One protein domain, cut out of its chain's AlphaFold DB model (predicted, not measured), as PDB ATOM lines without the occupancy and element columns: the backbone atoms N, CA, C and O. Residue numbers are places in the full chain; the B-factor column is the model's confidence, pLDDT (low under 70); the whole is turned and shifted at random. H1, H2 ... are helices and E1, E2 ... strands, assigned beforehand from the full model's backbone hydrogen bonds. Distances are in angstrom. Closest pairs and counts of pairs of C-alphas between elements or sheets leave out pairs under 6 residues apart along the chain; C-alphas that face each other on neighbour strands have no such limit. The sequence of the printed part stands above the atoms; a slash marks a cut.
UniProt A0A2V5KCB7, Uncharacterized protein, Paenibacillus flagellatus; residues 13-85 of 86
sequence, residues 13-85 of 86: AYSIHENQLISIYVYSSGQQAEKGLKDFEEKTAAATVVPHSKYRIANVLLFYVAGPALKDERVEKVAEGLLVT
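Overview. This is residues 13 to 85 of the 86 residues of an uncharacterized protein of Paenibacillus flagellatus (UniProt A0A2V5KCB7). A twisted sheet of four strands is sandwiched between two helices, H1 over one face and H2 over the other, in three layers. Residues 42 to 48, of which 42 to 44 belong to H1, stick out. The 73 printed residues run E1, E2, H1, E3, E4, H2; the sheet's order is E1, E2, E4, E3, antiparallel, and the class is mixed. The whole is compact, radius of gyration of the C-alphas 12.7 A, spanning 35 by 32 by 20 A.

Arrangement. E1, residues 13 to 16, and E2, residues 20 to 26, form a hairpin, N 14 and O 22 being 2.9 A apart. H1, residues 30 to 44, is on the sheet over E4, residues 60 to 65, at a height of 9.0 A; their closest C-alphas, Ala 33 and Val 60, are 6.2 A apart. E2, H1 and E3, residues 53 to 57, make a split strand-helix-strand unit, E4 between the strands, its crossover right-handed. N 23 of E2 and O 63 of E4 are 2.8 A apart; the hairpin E3 and E4 has N 60 and O 57 at 2.8 A. H2, residues 73 to 84, is on the opposite face, height 9.2 A; its Leu 82 and Ile 57 of E3 are their closest C-alphas, 6.8 A. In H1 and H2 every O i to N i+4 pair is within hydrogen-bond range.

Along the chain. E1 begins at C-alpha 13 (184.897, 179.458, 217.365). E2 is 19.6 A long, H1 20.9 A, E4 16.9 A and H2 16.7 A, ending at C-alpha 84 (171.809, 197.683, 225.346).

Size, cuts and confidence. The farthest C-alphas, Gln 31 and Ala 69, are 35.9 A apart. The printed part has no cut and no long link. The pLDDT is under 70 at residues 46 to 56, 66 to 71 and 83 to 85.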
ATOM      1  N   ALA A  13     185.258 180.208 216.169       88.69
ATOM      2  CA  ALA A  13     184.897 179.458 217.365       88.69
ATOM      3  C   ALA A  13     185.897 179.708 218.495       88.69
ATOM      4  O   ALA A  13     187.104 179.591 218.300       88.69
ATOM      5  N   TYR A  14     185.374 179.976 219.687       86.94
ATOM      6  CA  TYR A  14     186.152 180.208 220.896       86.94
ATOM      7  C   TYR A  14     185.679 179.276 222.008       86.94
ATOM      8  O   TYR A  14     184.488 178.973 222.115       86.94
ATOM      9  N   SER A  15     186.611 178.849 222.855       84.75
ATOM     10  CA  SER A  15     186.313 178.115 224.084       84.75
ATOM     11  C   SER A  15     186.787 178.923 225.285       84.75
ATOM     12  O   SER A  15     187.933 179.368 225.326       84.75
ATOM     13  N   ILE A  16     185.894 179.125 226.249       81.75
ATOM     14  CA  ILE A  16     186.181 179.739 227.543       81.75
ATOM     15  C   ILE A  16     186.085 178.640 228.601       81.75
ATOM     16  O   ILE A  16     185.082 177.928 228.671       81.75
ATOM     17  N   HIS A  17     187.144 178.494 229.407       76.56
ATOM     18  CA  HIS A  17     187.263 177.476 230.465       76.56
ATOM     19  C   HIS A  17     186.865 176.064 229.999       76.56
ATOM     20  O   HIS A  17     186.157 175.341 230.696       76.56
ATOM     21  N   GLU A  18     187.284 175.713 228.778       71.12
ATOM     22  CA  GLU A  18     187.121 174.413 228.103       71.12
ATOM     23  C   GLU A  18     185.685 174.005 227.726       71.12
ATOM     24  O   GLU A  18     185.507 173.260 226.764       71.12
ATOM     25  N   ASN A  19     184.662 174.533 228.402       71.50
ATOM     26  CA  ASN A  19     183.287 174.033 228.305       71.50
ATOM     27  C   ASN A  19     182.242 175.089 227.919       71.50
ATOM     28  O   ASN A  19     181.082 174.739 227.681       71.50
ATOM     29  N   GLN A  20     182.623 176.366 227.824       77.19
ATOM     30  CA  GLN A  20     181.763 177.412 227.278       77.19
ATOM     31  C   GLN A  20     182.191 177.743 225.854       77.19
ATOM     32  O   GLN A  20     183.225 178.363 225.615       77.19
ATOM     33  N   LEU A  21     181.370 177.319 224.898       81.31
ATOM     34  CA  LEU A  21     181.680 177.428 223.479       81.31
ATOM     35  C   LEU A  21     180.935 178.615 222.883       81.31
ATOM     36  O   LEU A  21     179.708 178.699 222.997       81.31
ATOM     37  N   ILE A  22     181.682 179.501 222.233       84.62
ATOM     38  CA  ILE A  22     181.183 180.697 221.558       84.62
ATOM     39  C   ILE A  22     181.433 180.545 220.059       84.62
ATOM     40  O   ILE A  22     182.501 180.112 219.633       84.62
ATOM     41  N   SER A  23     180.443 180.905 219.254       88.44
ATOM     42  CA  SER A  23     180.532 180.964 217.799       88.44
ATOM     43  C   SER A  23     180.151 182.368 217.344       88.44
ATOM     44  O   SER A  23     179.041 182.830 217.616       88.44
ATOM     45  N   ILE A  24     181.084 183.045 216.676       89.75
ATOM     46  CA  ILE A  24     180.949 184.426 216.213       89.75
ATOM     47  C   ILE A  24     180.943 184.434 214.687       89.75
ATOM     48  O   ILE A  24     181.858 183.923 214.051       89.75
ATOM     49  N   TYR A  25     179.920 185.039 214.095       91.94
ATOM     50  CA  TYR A  25     179.812 185.255 212.657       91.94
ATOM     51  C   TYR A  25     179.919 186.748 212.378       91.94
ATOM     52  O   TYR A  25     179.117 187.524 212.898       91.94
ATOM     53  N   VAL A  26     180.869 187.147 211.536       92.44
ATOM     54  CA  VAL A  26     181.054 188.543 211.122       92.44
ATOM     55  C   VAL A  26     180.682 188.670 209.649       92.44
ATOM     56  O   VAL A  26     181.330 188.095 208.780       92.44
ATOM     57  N   TYR A  27     179.617 189.415 209.367       92.69
ATOM     58  CA  TYR A  27     179.112 189.637 208.014       92.69
ATOM     59  C   TYR A  27     179.611 190.962 207.441       92.69
ATOM     60  O   TYR A  27     179.996 191.865 208.175       92.69
ATOM     61  N   SER A  28     179.526 191.137 206.121       92.12
ATOM     62  CA  SER A  28     179.855 192.430 205.496       92.12
ATOM     63  C   SER A  28     178.840 193.541 205.810       92.12
ATOM     64  O   SER A  28     179.149 194.719 205.657       92.12
ATOM     65  N   SER A  29     177.621 193.191 206.249       90.56
ATOM     66  CA  SER A  29     176.570 194.153 206.593       90.56
ATOM     67  C   SER A  29     175.520 193.572 207.545       90.56
ATOM     68  O   SER A  29     175.374 192.354 207.676       90.56
ATOM     69  N   GLY A  30     174.726 194.449 208.169       87.88
ATOM     70  CA  GLY A  30     173.609 194.036 209.027       87.88
ATOM     71  C   GLY A  30     172.502 193.275 208.286       87.88
ATOM     72  O   GLY A  30     171.916 192.346 208.836       87.88
ATOM     73  N   GLN A  31     172.263 193.583 207.007       89.69
ATOM     74  CA  GLN A  31     171.322 192.824 206.172       89.69
ATOM     75  C   GLN A  31     171.809 191.396 205.908       89.69
ATOM     76  O   GLN A  31     171.007 190.462 205.874       89.69
ATOM     77  N   GLN A  32     173.119 191.198 205.737       91.06
ATOM     78  CA  GLN A  32     173.675 189.851 205.629       91.06
ATOM     79  C   GLN A  32     173.606 189.093 206.957       91.06
ATOM     80  O   GLN A  32     173.315 187.898 206.938       91.06
ATOM     81  N   ALA A  33     173.788 189.778 208.088       89.38
ATOM     82  CA  ALA A  33     173.572 189.179 209.402       89.38
ATOM     83  C   ALA A  33     172.106 188.762 209.609       89.38
ATOM     84  O   ALA A  33     171.841 187.699 210.160       89.38
ATOM     85  N   GLU A  34     171.131 189.533 209.110       88.81
ATOM     86  CA  GLU A  34     169.719 189.125 209.138       88.81
ATOM     87  C   GLU A  34     169.457 187.856 208.317       88.81
ATOM     88  O   GLU A  34     168.750 186.961 208.775       88.81
ATOM     89  N   LYS A  35     170.057 187.745 207.127       92.44
ATOM     90  CA  LYS A  35     169.990 186.516 206.323       92.44
ATOM     91  C   LYS A  35     170.649 185.334 207.040       92.44
ATOM     92  O   LYS A  35     170.103 184.239 207.018       92.44
ATOM     93  N   GLY A  36     171.783 185.562 207.705       90.69
ATOM     94  CA  GLY A  36     172.448 184.558 208.538       90.69
ATOM     95  C   GLY A  36     171.572 184.057 209.687       90.69
ATOM     96  O   GLY A  36     171.531 182.857 209.948       90.69
ATOM     97  N   LEU A  37     170.821 184.958 210.329       87.44
ATOM     98  CA  LEU A  37     169.888 184.608 211.399       87.44
ATOM     99  C   LEU A  37     168.713 183.767 210.878       87.44
ATOM    100  O   LEU A  37     168.370 182.766 211.501       87.44
ATOM    101  N   LYS A  38     168.142 184.126 209.721       89.56
ATOM    102  CA  LYS A  38     167.078 183.336 209.076       89.56
ATOM    103  C   LYS A  38     167.565 181.937 208.696       89.56
ATOM    104  O   LYS A  38     166.911 180.957 209.024       89.56
ATOM    105  N   ASP A  39     168.756 181.833 208.106       91.06
ATOM    106  CA  ASP A  39     169.370 180.543 207.760       91.06
ATOM    107  C   ASP A  39     169.628 179.682 209.013       91.06
ATOM    108  O   ASP A  39     169.433 178.467 209.004       91.06
ATOM    109  N   PHE A  40     170.003 180.305 210.137       87.38
ATOM    110  CA  PHE A  40     170.089 179.603 211.417       87.38
ATOM    111  C   PHE A  40     168.726 179.056 211.851       87.38
ATOM    112  O   PHE A  40     168.633 177.887 212.220       87.38
ATOM    113  N   GLU A  41     167.672 179.870 211.813       85.12
ATOM    114  CA  GLU A  41     166.316 179.463 212.197       85.12
ATOM    115  C   GLU A  41     165.792 178.322 211.321       85.12
ATOM    116  O   GLU A  41     165.324 177.321 211.855       85.12
ATOM    117  N   GLU A  42     165.972 178.401 210.005       87.94
ATOM    118  CA  GLU A  42     165.599 177.341 209.059       87.94
ATOM    119  C   GLU A  42     166.353 176.032 209.335       87.94
ATOM    120  O   GLU A  42     165.749 174.963 209.436       87.94
ATOM    121  N   LYS A  43     167.676 176.103 209.536       85.56
ATOM    122  CA  LYS A  43     168.519 174.929 209.827       85.56
ATOM    123  C   LYS A  43     168.249 174.304 211.189       85.56
ATOM    124  O   LYS A  43     168.612 173.149 211.410       85.56
ATOM    125  N   THR A  44     167.671 175.066 212.111       78.12
ATOM    126  CA  THR A  44     167.396 174.620 213.478       78.12
ATOM    127  C   THR A  44     165.919 174.332 213.729       78.12
ATOM    128  O   THR A  44     165.612 173.706 214.734       78.12
ATOM    129  N   ALA A  45     165.023 174.661 212.794       77.81
ATOM    130  CA  ALA A  45     163.576 174.468 212.912       77.81
ATOM    131  C   ALA A  45     163.153 173.009 213.168       77.81
ATOM    132  O   ALA A  45     162.169 172.764 213.858       77.81
ATOM    133  N   ALA A  46     163.895 172.040 212.624       65.69
ATOM    134  CA  ALA A  46     163.617 170.609 212.779       65.69
ATOM    135  C   ALA A  46     164.382 169.950 213.942       65.69
ATOM    136  O   ALA A  46     164.184 168.768 214.221       65.69
ATOM    137  N   ALA A  47     165.280 170.682 214.600       60.84
ATOM    138  CA  ALA A  47     166.072 170.166 215.702       60.84
ATOM    139  C   ALA A  47     165.595 170.803 217.011       60.84
ATOM    140  O   ALA A  47     165.375 172.008 217.084       60.84
ATOM    141  N   THR A  48     165.481 170.010 218.078       53.72
ATOM    142  CA  THR A  48     165.303 170.521 219.446       53.72
ATOM    143  C   THR A  48     166.614 171.169 219.891       53.72
ATOM    144  O   THR A  48     167.362 170.629 220.704       53.72
ATOM    145  N   VAL A  49     166.988 172.276 219.252       54.94
ATOM    146  CA  VAL A  49     168.259 172.935 219.506       54.94
ATOM    147  C   VAL A  49     168.137 173.627 220.850       54.94
ATOM    148  O   VAL A  49     167.252 174.458 221.047       54.94
ATOM    149  N   VAL A  50     169.029 173.246 221.771       53.22
ATOM    150  CA  VAL A  50     169.232 173.894 223.074       53.22
ATOM    151  C   VAL A  50     169.114 175.405 222.873       53.22
ATOM    152  O   VAL A  50     169.723 175.897 221.917       53.22
ATOM    153  N   PRO A  51     168.340 176.137 223.692       52.84
ATOM    154  CA  PRO A  51     168.178 177.576 223.526       52.84
ATOM    155  C   PRO A  51     169.560 178.233 223.542       52.84
ATOM    156  O   PRO A  51     170.197 178.352 224.583       52.84
ATOM    157  N   HIS A  52     170.060 178.588 222.359       56.25
ATOM    158  CA  HIS A  52     171.234 179.434 222.242       56.25
ATOM    159  C   HIS A  52     170.721 180.842 222.493       56.25
ATOM    160  O   HIS A  52     169.765 181.272 221.840       56.25
ATOM    161  N   SER A  53     171.345 181.562 223.412       59.19
ATOM    162  CA  SER A  53     171.123 182.997 223.507       59.19
ATOM    163  C   SER A  53     171.641 183.614 222.202       59.19
ATOM    164  O   SER A  53     172.822 183.479 221.870       59.19
ATOM    165  N   LYS A  54     170.728 184.168 221.397       61.12
ATOM    166  CA  LYS A  54     171.022 184.721 220.068       61.12
ATOM    167  C   LYS A  54     171.200 186.226 220.199       61.12
ATOM    168  O   LYS A  54     170.258 186.916 220.587       61.12
ATOM    169  N   TYR A  55     172.360 186.738 219.809       64.62
ATOM    170  CA  TYR A  55     172.624 188.175 219.815       64.62
ATOM    171  C   TYR A  55     172.969 188.628 218.400       64.62
ATOM    172  O   TYR A  55     173.921 188.127 217.801       64.62
ATOM    173  N   ARG A  56     172.187 189.572 217.860       65.44
ATOM    174  CA  ARG A  56     172.508 190.277 216.614       65.44
ATOM    175  C   ARG A  56     172.923 191.698 216.954       65.44
ATOM    176  O   ARG A  56     172.102 192.469 217.444       65.44
ATOM    177  N   ILE A  57     174.167 192.039 216.644       71.12
ATOM    178  CA  ILE A  57     174.758 193.350 216.922       71.12
ATOM    179  C   ILE A  57     175.316 193.872 215.603       71.12
ATOM    180  O   ILE A  57     176.295 193.333 215.094       71.12
ATOM    181  N   ALA A  58     174.665 194.875 215.009       79.25
ATOM    182  CA  ALA A  58     174.991 195.373 213.670       79.25
ATOM    183  C   ALA A  58     175.127 194.236 212.625       79.25
ATOM    184  O   ALA A  58     174.124 193.646 212.221       79.25
ATOM    185  N   ASN A  59     176.352 193.931 212.189       83.56
ATOM    186  CA  ASN A  59     176.722 192.894 211.221       83.56
ATOM    187  C   ASN A  59     177.254 191.595 211.862       83.56
ATOM    188  O   ASN A  59     177.812 190.763 211.150       83.56
ATOM    189  N   VAL A  60     177.110 191.410 213.174       86.00
ATOM    190  CA  VAL A  60     177.629 190.250 213.915       86.00
ATOM    191  C   VAL A  60     176.488 189.397 214.465       86.00
ATOM    192  O   VAL A  60     175.512 189.929 215.002       86.00
ATOM    193  N   LEU A  61     176.627 188.071 214.359       86.44
ATOM    194  CA  LEU A  61     175.830 187.104 215.119       86.44
ATOM    195  C   LEU A  61     176.724 186.387 216.124       86.44
ATOM    196  O   LEU A  61     177.752 185.823 215.750       86.44
ATOM    197  N   LEU A  62     176.306 186.382 217.386       85.44
ATOM    198  CA  LEU A  62     176.973 185.651 218.455       85.44
ATOM    199  C   LEU A  62     176.031 184.583 219.003       85.44
ATOM    200  O   LEU A  62     174.889 184.866 219.372       85.44
ATOM    201  N   PHE A  63     176.549 183.360 219.076       81.88
ATOM    202  CA  PHE A  63     175.904 182.231 219.727       81.88
ATOM    203  C   PHE A  63     176.836 181.683 220.796       81.88
ATOM    204  O   PHE A  63     178.024 181.495 220.540       81.88
ATOM    205  N   TYR A  64     176.307 181.358 221.970       77.12
ATOM    206  CA  TYR A  64     177.063 180.604 222.962       77.12
ATOM    207  C   TYR A  64     176.207 179.486 223.564       77.12
ATOM    208  O   TYR A  64     174.979 179.573 223.610       77.12
ATOM    209  N   VAL A  65     176.871 178.421 224.012       70.50
ATOM    210  CA  VAL A  65     176.269 177.352 224.818       70.50
ATOM    211  C   VAL A  65     177.123 177.166 226.059       70.50
ATOM    212  O   VAL A  65     178.332 176.970 225.949       70.50
ATOM    213  N   ALA A  66     176.486 177.206 227.225       63.72
ATOM    214  CA  ALA A  66     177.106 176.854 228.493       63.72
ATOM    215  C   ALA A  66     176.320 175.709 229.139       63.72
ATOM    216  O   ALA A  66     175.087 175.730 229.157       63.72
ATOM    217  N   GLY A  67     177.027 174.710 229.668       60.41
ATOM    218  CA  GLY A  67     176.417 173.728 230.564       60.41
ATOM    219  C   GLY A  67     176.031 174.377 231.905       60.41
ATOM    220  O   GLY A  67     176.692 175.333 232.319       60.41
ATOM    221  N   PRO A  68     175.006 173.865 232.618       58.56
ATOM    222  CA  PRO A  68     174.491 174.486 233.843       58.56
ATOM    223  C   PRO A  68     175.533 174.672 234.960       58.56
ATOM    224  O   PRO A  68     175.376 175.562 235.785       58.56
ATOM    225  N   ALA A  69     176.601 173.870 234.980       58.50
ATOM    226  CA  ALA A  69     177.640 173.931 236.010       58.50
ATOM    227  C   ALA A  69     178.794 174.912 235.709       58.50
ATOM    228  O   ALA A  69     179.636 175.119 236.576       58.50
ATOM    229  N   LEU A  70     178.886 175.476 234.494       61.22
ATOM    230  CA  LEU A  70     180.108 176.143 234.005       61.22
ATOM    231  C   LEU A  70     179.834 177.421 233.191       61.22
ATOM    232  O   LEU A  70     180.632 177.811 232.340       61.22
ATOM    233  N   LYS A  71     178.693 178.077 233.421       68.56
ATOM    234  CA  LYS A  71     178.374 179.361 232.784       68.56
ATOM    235  C   LYS A  71     179.206 180.477 233.424       68.56
ATOM    236  O   LYS A  71     178.951 180.843 234.568       68.56
ATOM    237  N   ASP A  72     180.166 181.043 232.693       77.56
ATOM    238  CA  ASP A  72     180.854 182.259 233.134       77.56
ATOM    239  C   ASP A  72     179.901 183.454 232.984       77.56
ATOM    240  O   ASP A  72     179.537 183.854 231.872       77.56
ATOM    241  N   GLU A  73     179.471 184.025 234.110       79.00
ATOM    242  CA  GLU A  73     178.534 185.153 234.142       79.00
ATOM    243  C   GLU A  73     179.047 186.383 233.386       79.00
ATOM    244  O   GLU A  73     178.250 187.211 232.941       79.00
ATOM    245  N   ARG A  74     180.366 186.529 233.212       82.12
ATOM    246  CA  ARG A  74     180.935 187.657 232.462       82.12
ATOM    247  C   ARG A  74     180.556 187.587 230.989       82.12
ATOM    248  O   ARG A  74     180.346 188.631 230.383       82.12
ATOM    249  N   VAL A  75     180.425 186.386 230.426       77.94
ATOM    250  CA  VAL A  75     180.000 186.202 229.029       77.94
ATOM    251  C   VAL A  75     178.548 186.631 228.852       77.94
ATOM    252  O   VAL A  75     178.239 187.299 227.870       77.94
ATOM    253  N   GLU A  76     177.683 186.324 229.825       77.50
ATOM    254  CA  GLU A  76     176.303 186.823 229.829       77.50
ATOM    255  C   GLU A  76     176.280 188.349 229.871       77.50
ATOM    256  O   GLU A  76     175.691 188.975 229.000       77.50
ATOM    257  N   LYS A  77     176.993 188.949 230.832       80.94
ATOM    258  CA  LYS A  77     177.032 190.407 231.010       80.94
ATOM    259  C   LYS A  77     177.565 191.131 229.776       80.94
ATOM    260  O   LYS A  77     177.058 192.193 229.427       80.94
ATOM    261  N   VAL A  78     178.574 190.573 229.103       79.88
ATOM    262  CA  VAL A  78     179.081 191.117 227.835       79.88
ATOM    263  C   VAL A  78     178.017 191.005 226.746       79.88
ATOM    264  O   VAL A  78     177.753 191.989 226.061       79.88
ATOM    265  N   ALA A  79     177.380 189.842 226.596       74.62
ATOM    266  CA  ALA A  79     176.351 189.640 225.583       74.62
ATOM    267  C   ALA A  79     175.129 190.556 225.797       74.62
ATOM    268  O   ALA A  79     174.647 191.171 224.848       74.62
ATOM    269  N   GLU A  80     174.679 190.716 227.043       75.25
ATOM    270  CA  GLU A  80     173.634 191.664 227.438       75.25
ATOM    271  C   GLU A  80     174.056 193.116 227.182       75.25
ATOM    272  O   GLU A  80     173.305 193.872 226.568       75.25
ATOM    273  N   GLY A  81     175.271 193.504 227.580       73.75
ATOM    274  CA  GLY A  81     175.799 194.851 227.350       73.75
ATOM    275  C   GLY A  81     175.825 195.238 225.869       73.75
ATOM    276  O   GLY A  81     175.537 196.383 225.526       73.75
ATOM    277  N   LEU A  82     176.078 194.272 224.983       70.19
ATOM    278  CA  LEU A  82     176.051 194.479 223.534       70.19
ATOM    279  C   LEU A  82     174.629 194.660 222.961       70.19
ATOM    280  O   LEU A  82     174.487 195.237 221.882       70.19
ATOM    281  N   LEU A  83     173.573 194.206 223.651       65.12
ATOM    282  CA  LEU A  83     172.175 194.470 223.262       65.12
ATOM    283  C   LEU A  83     171.691 195.861 223.669       65.12
ATOM    284  O   LEU A  83     170.772 196.392 223.044       65.12
ATOM    285  N   VAL A  84     172.256 196.417 224.742       52.25
ATOM    286  CA  VAL A  84     171.809 197.683 225.346       52.25
ATOM    287  C   VAL A  84     172.298 198.899 224.554       52.25
ATOM    288  O   VAL A  84     171.675 199.955 224.613       52.25
ATOM    289  N   THR A  85     173.342 198.753 223.735       45.53
ATOM    290  CA  THR A  85     173.714 199.743 222.713       45.53
ATOM    291  C   THR A  85     172.716 199.730 221.546       45.53
ATOM    292  O   THR A  85     172.969 199.133 220.499       45.53
TER     293      THR A  85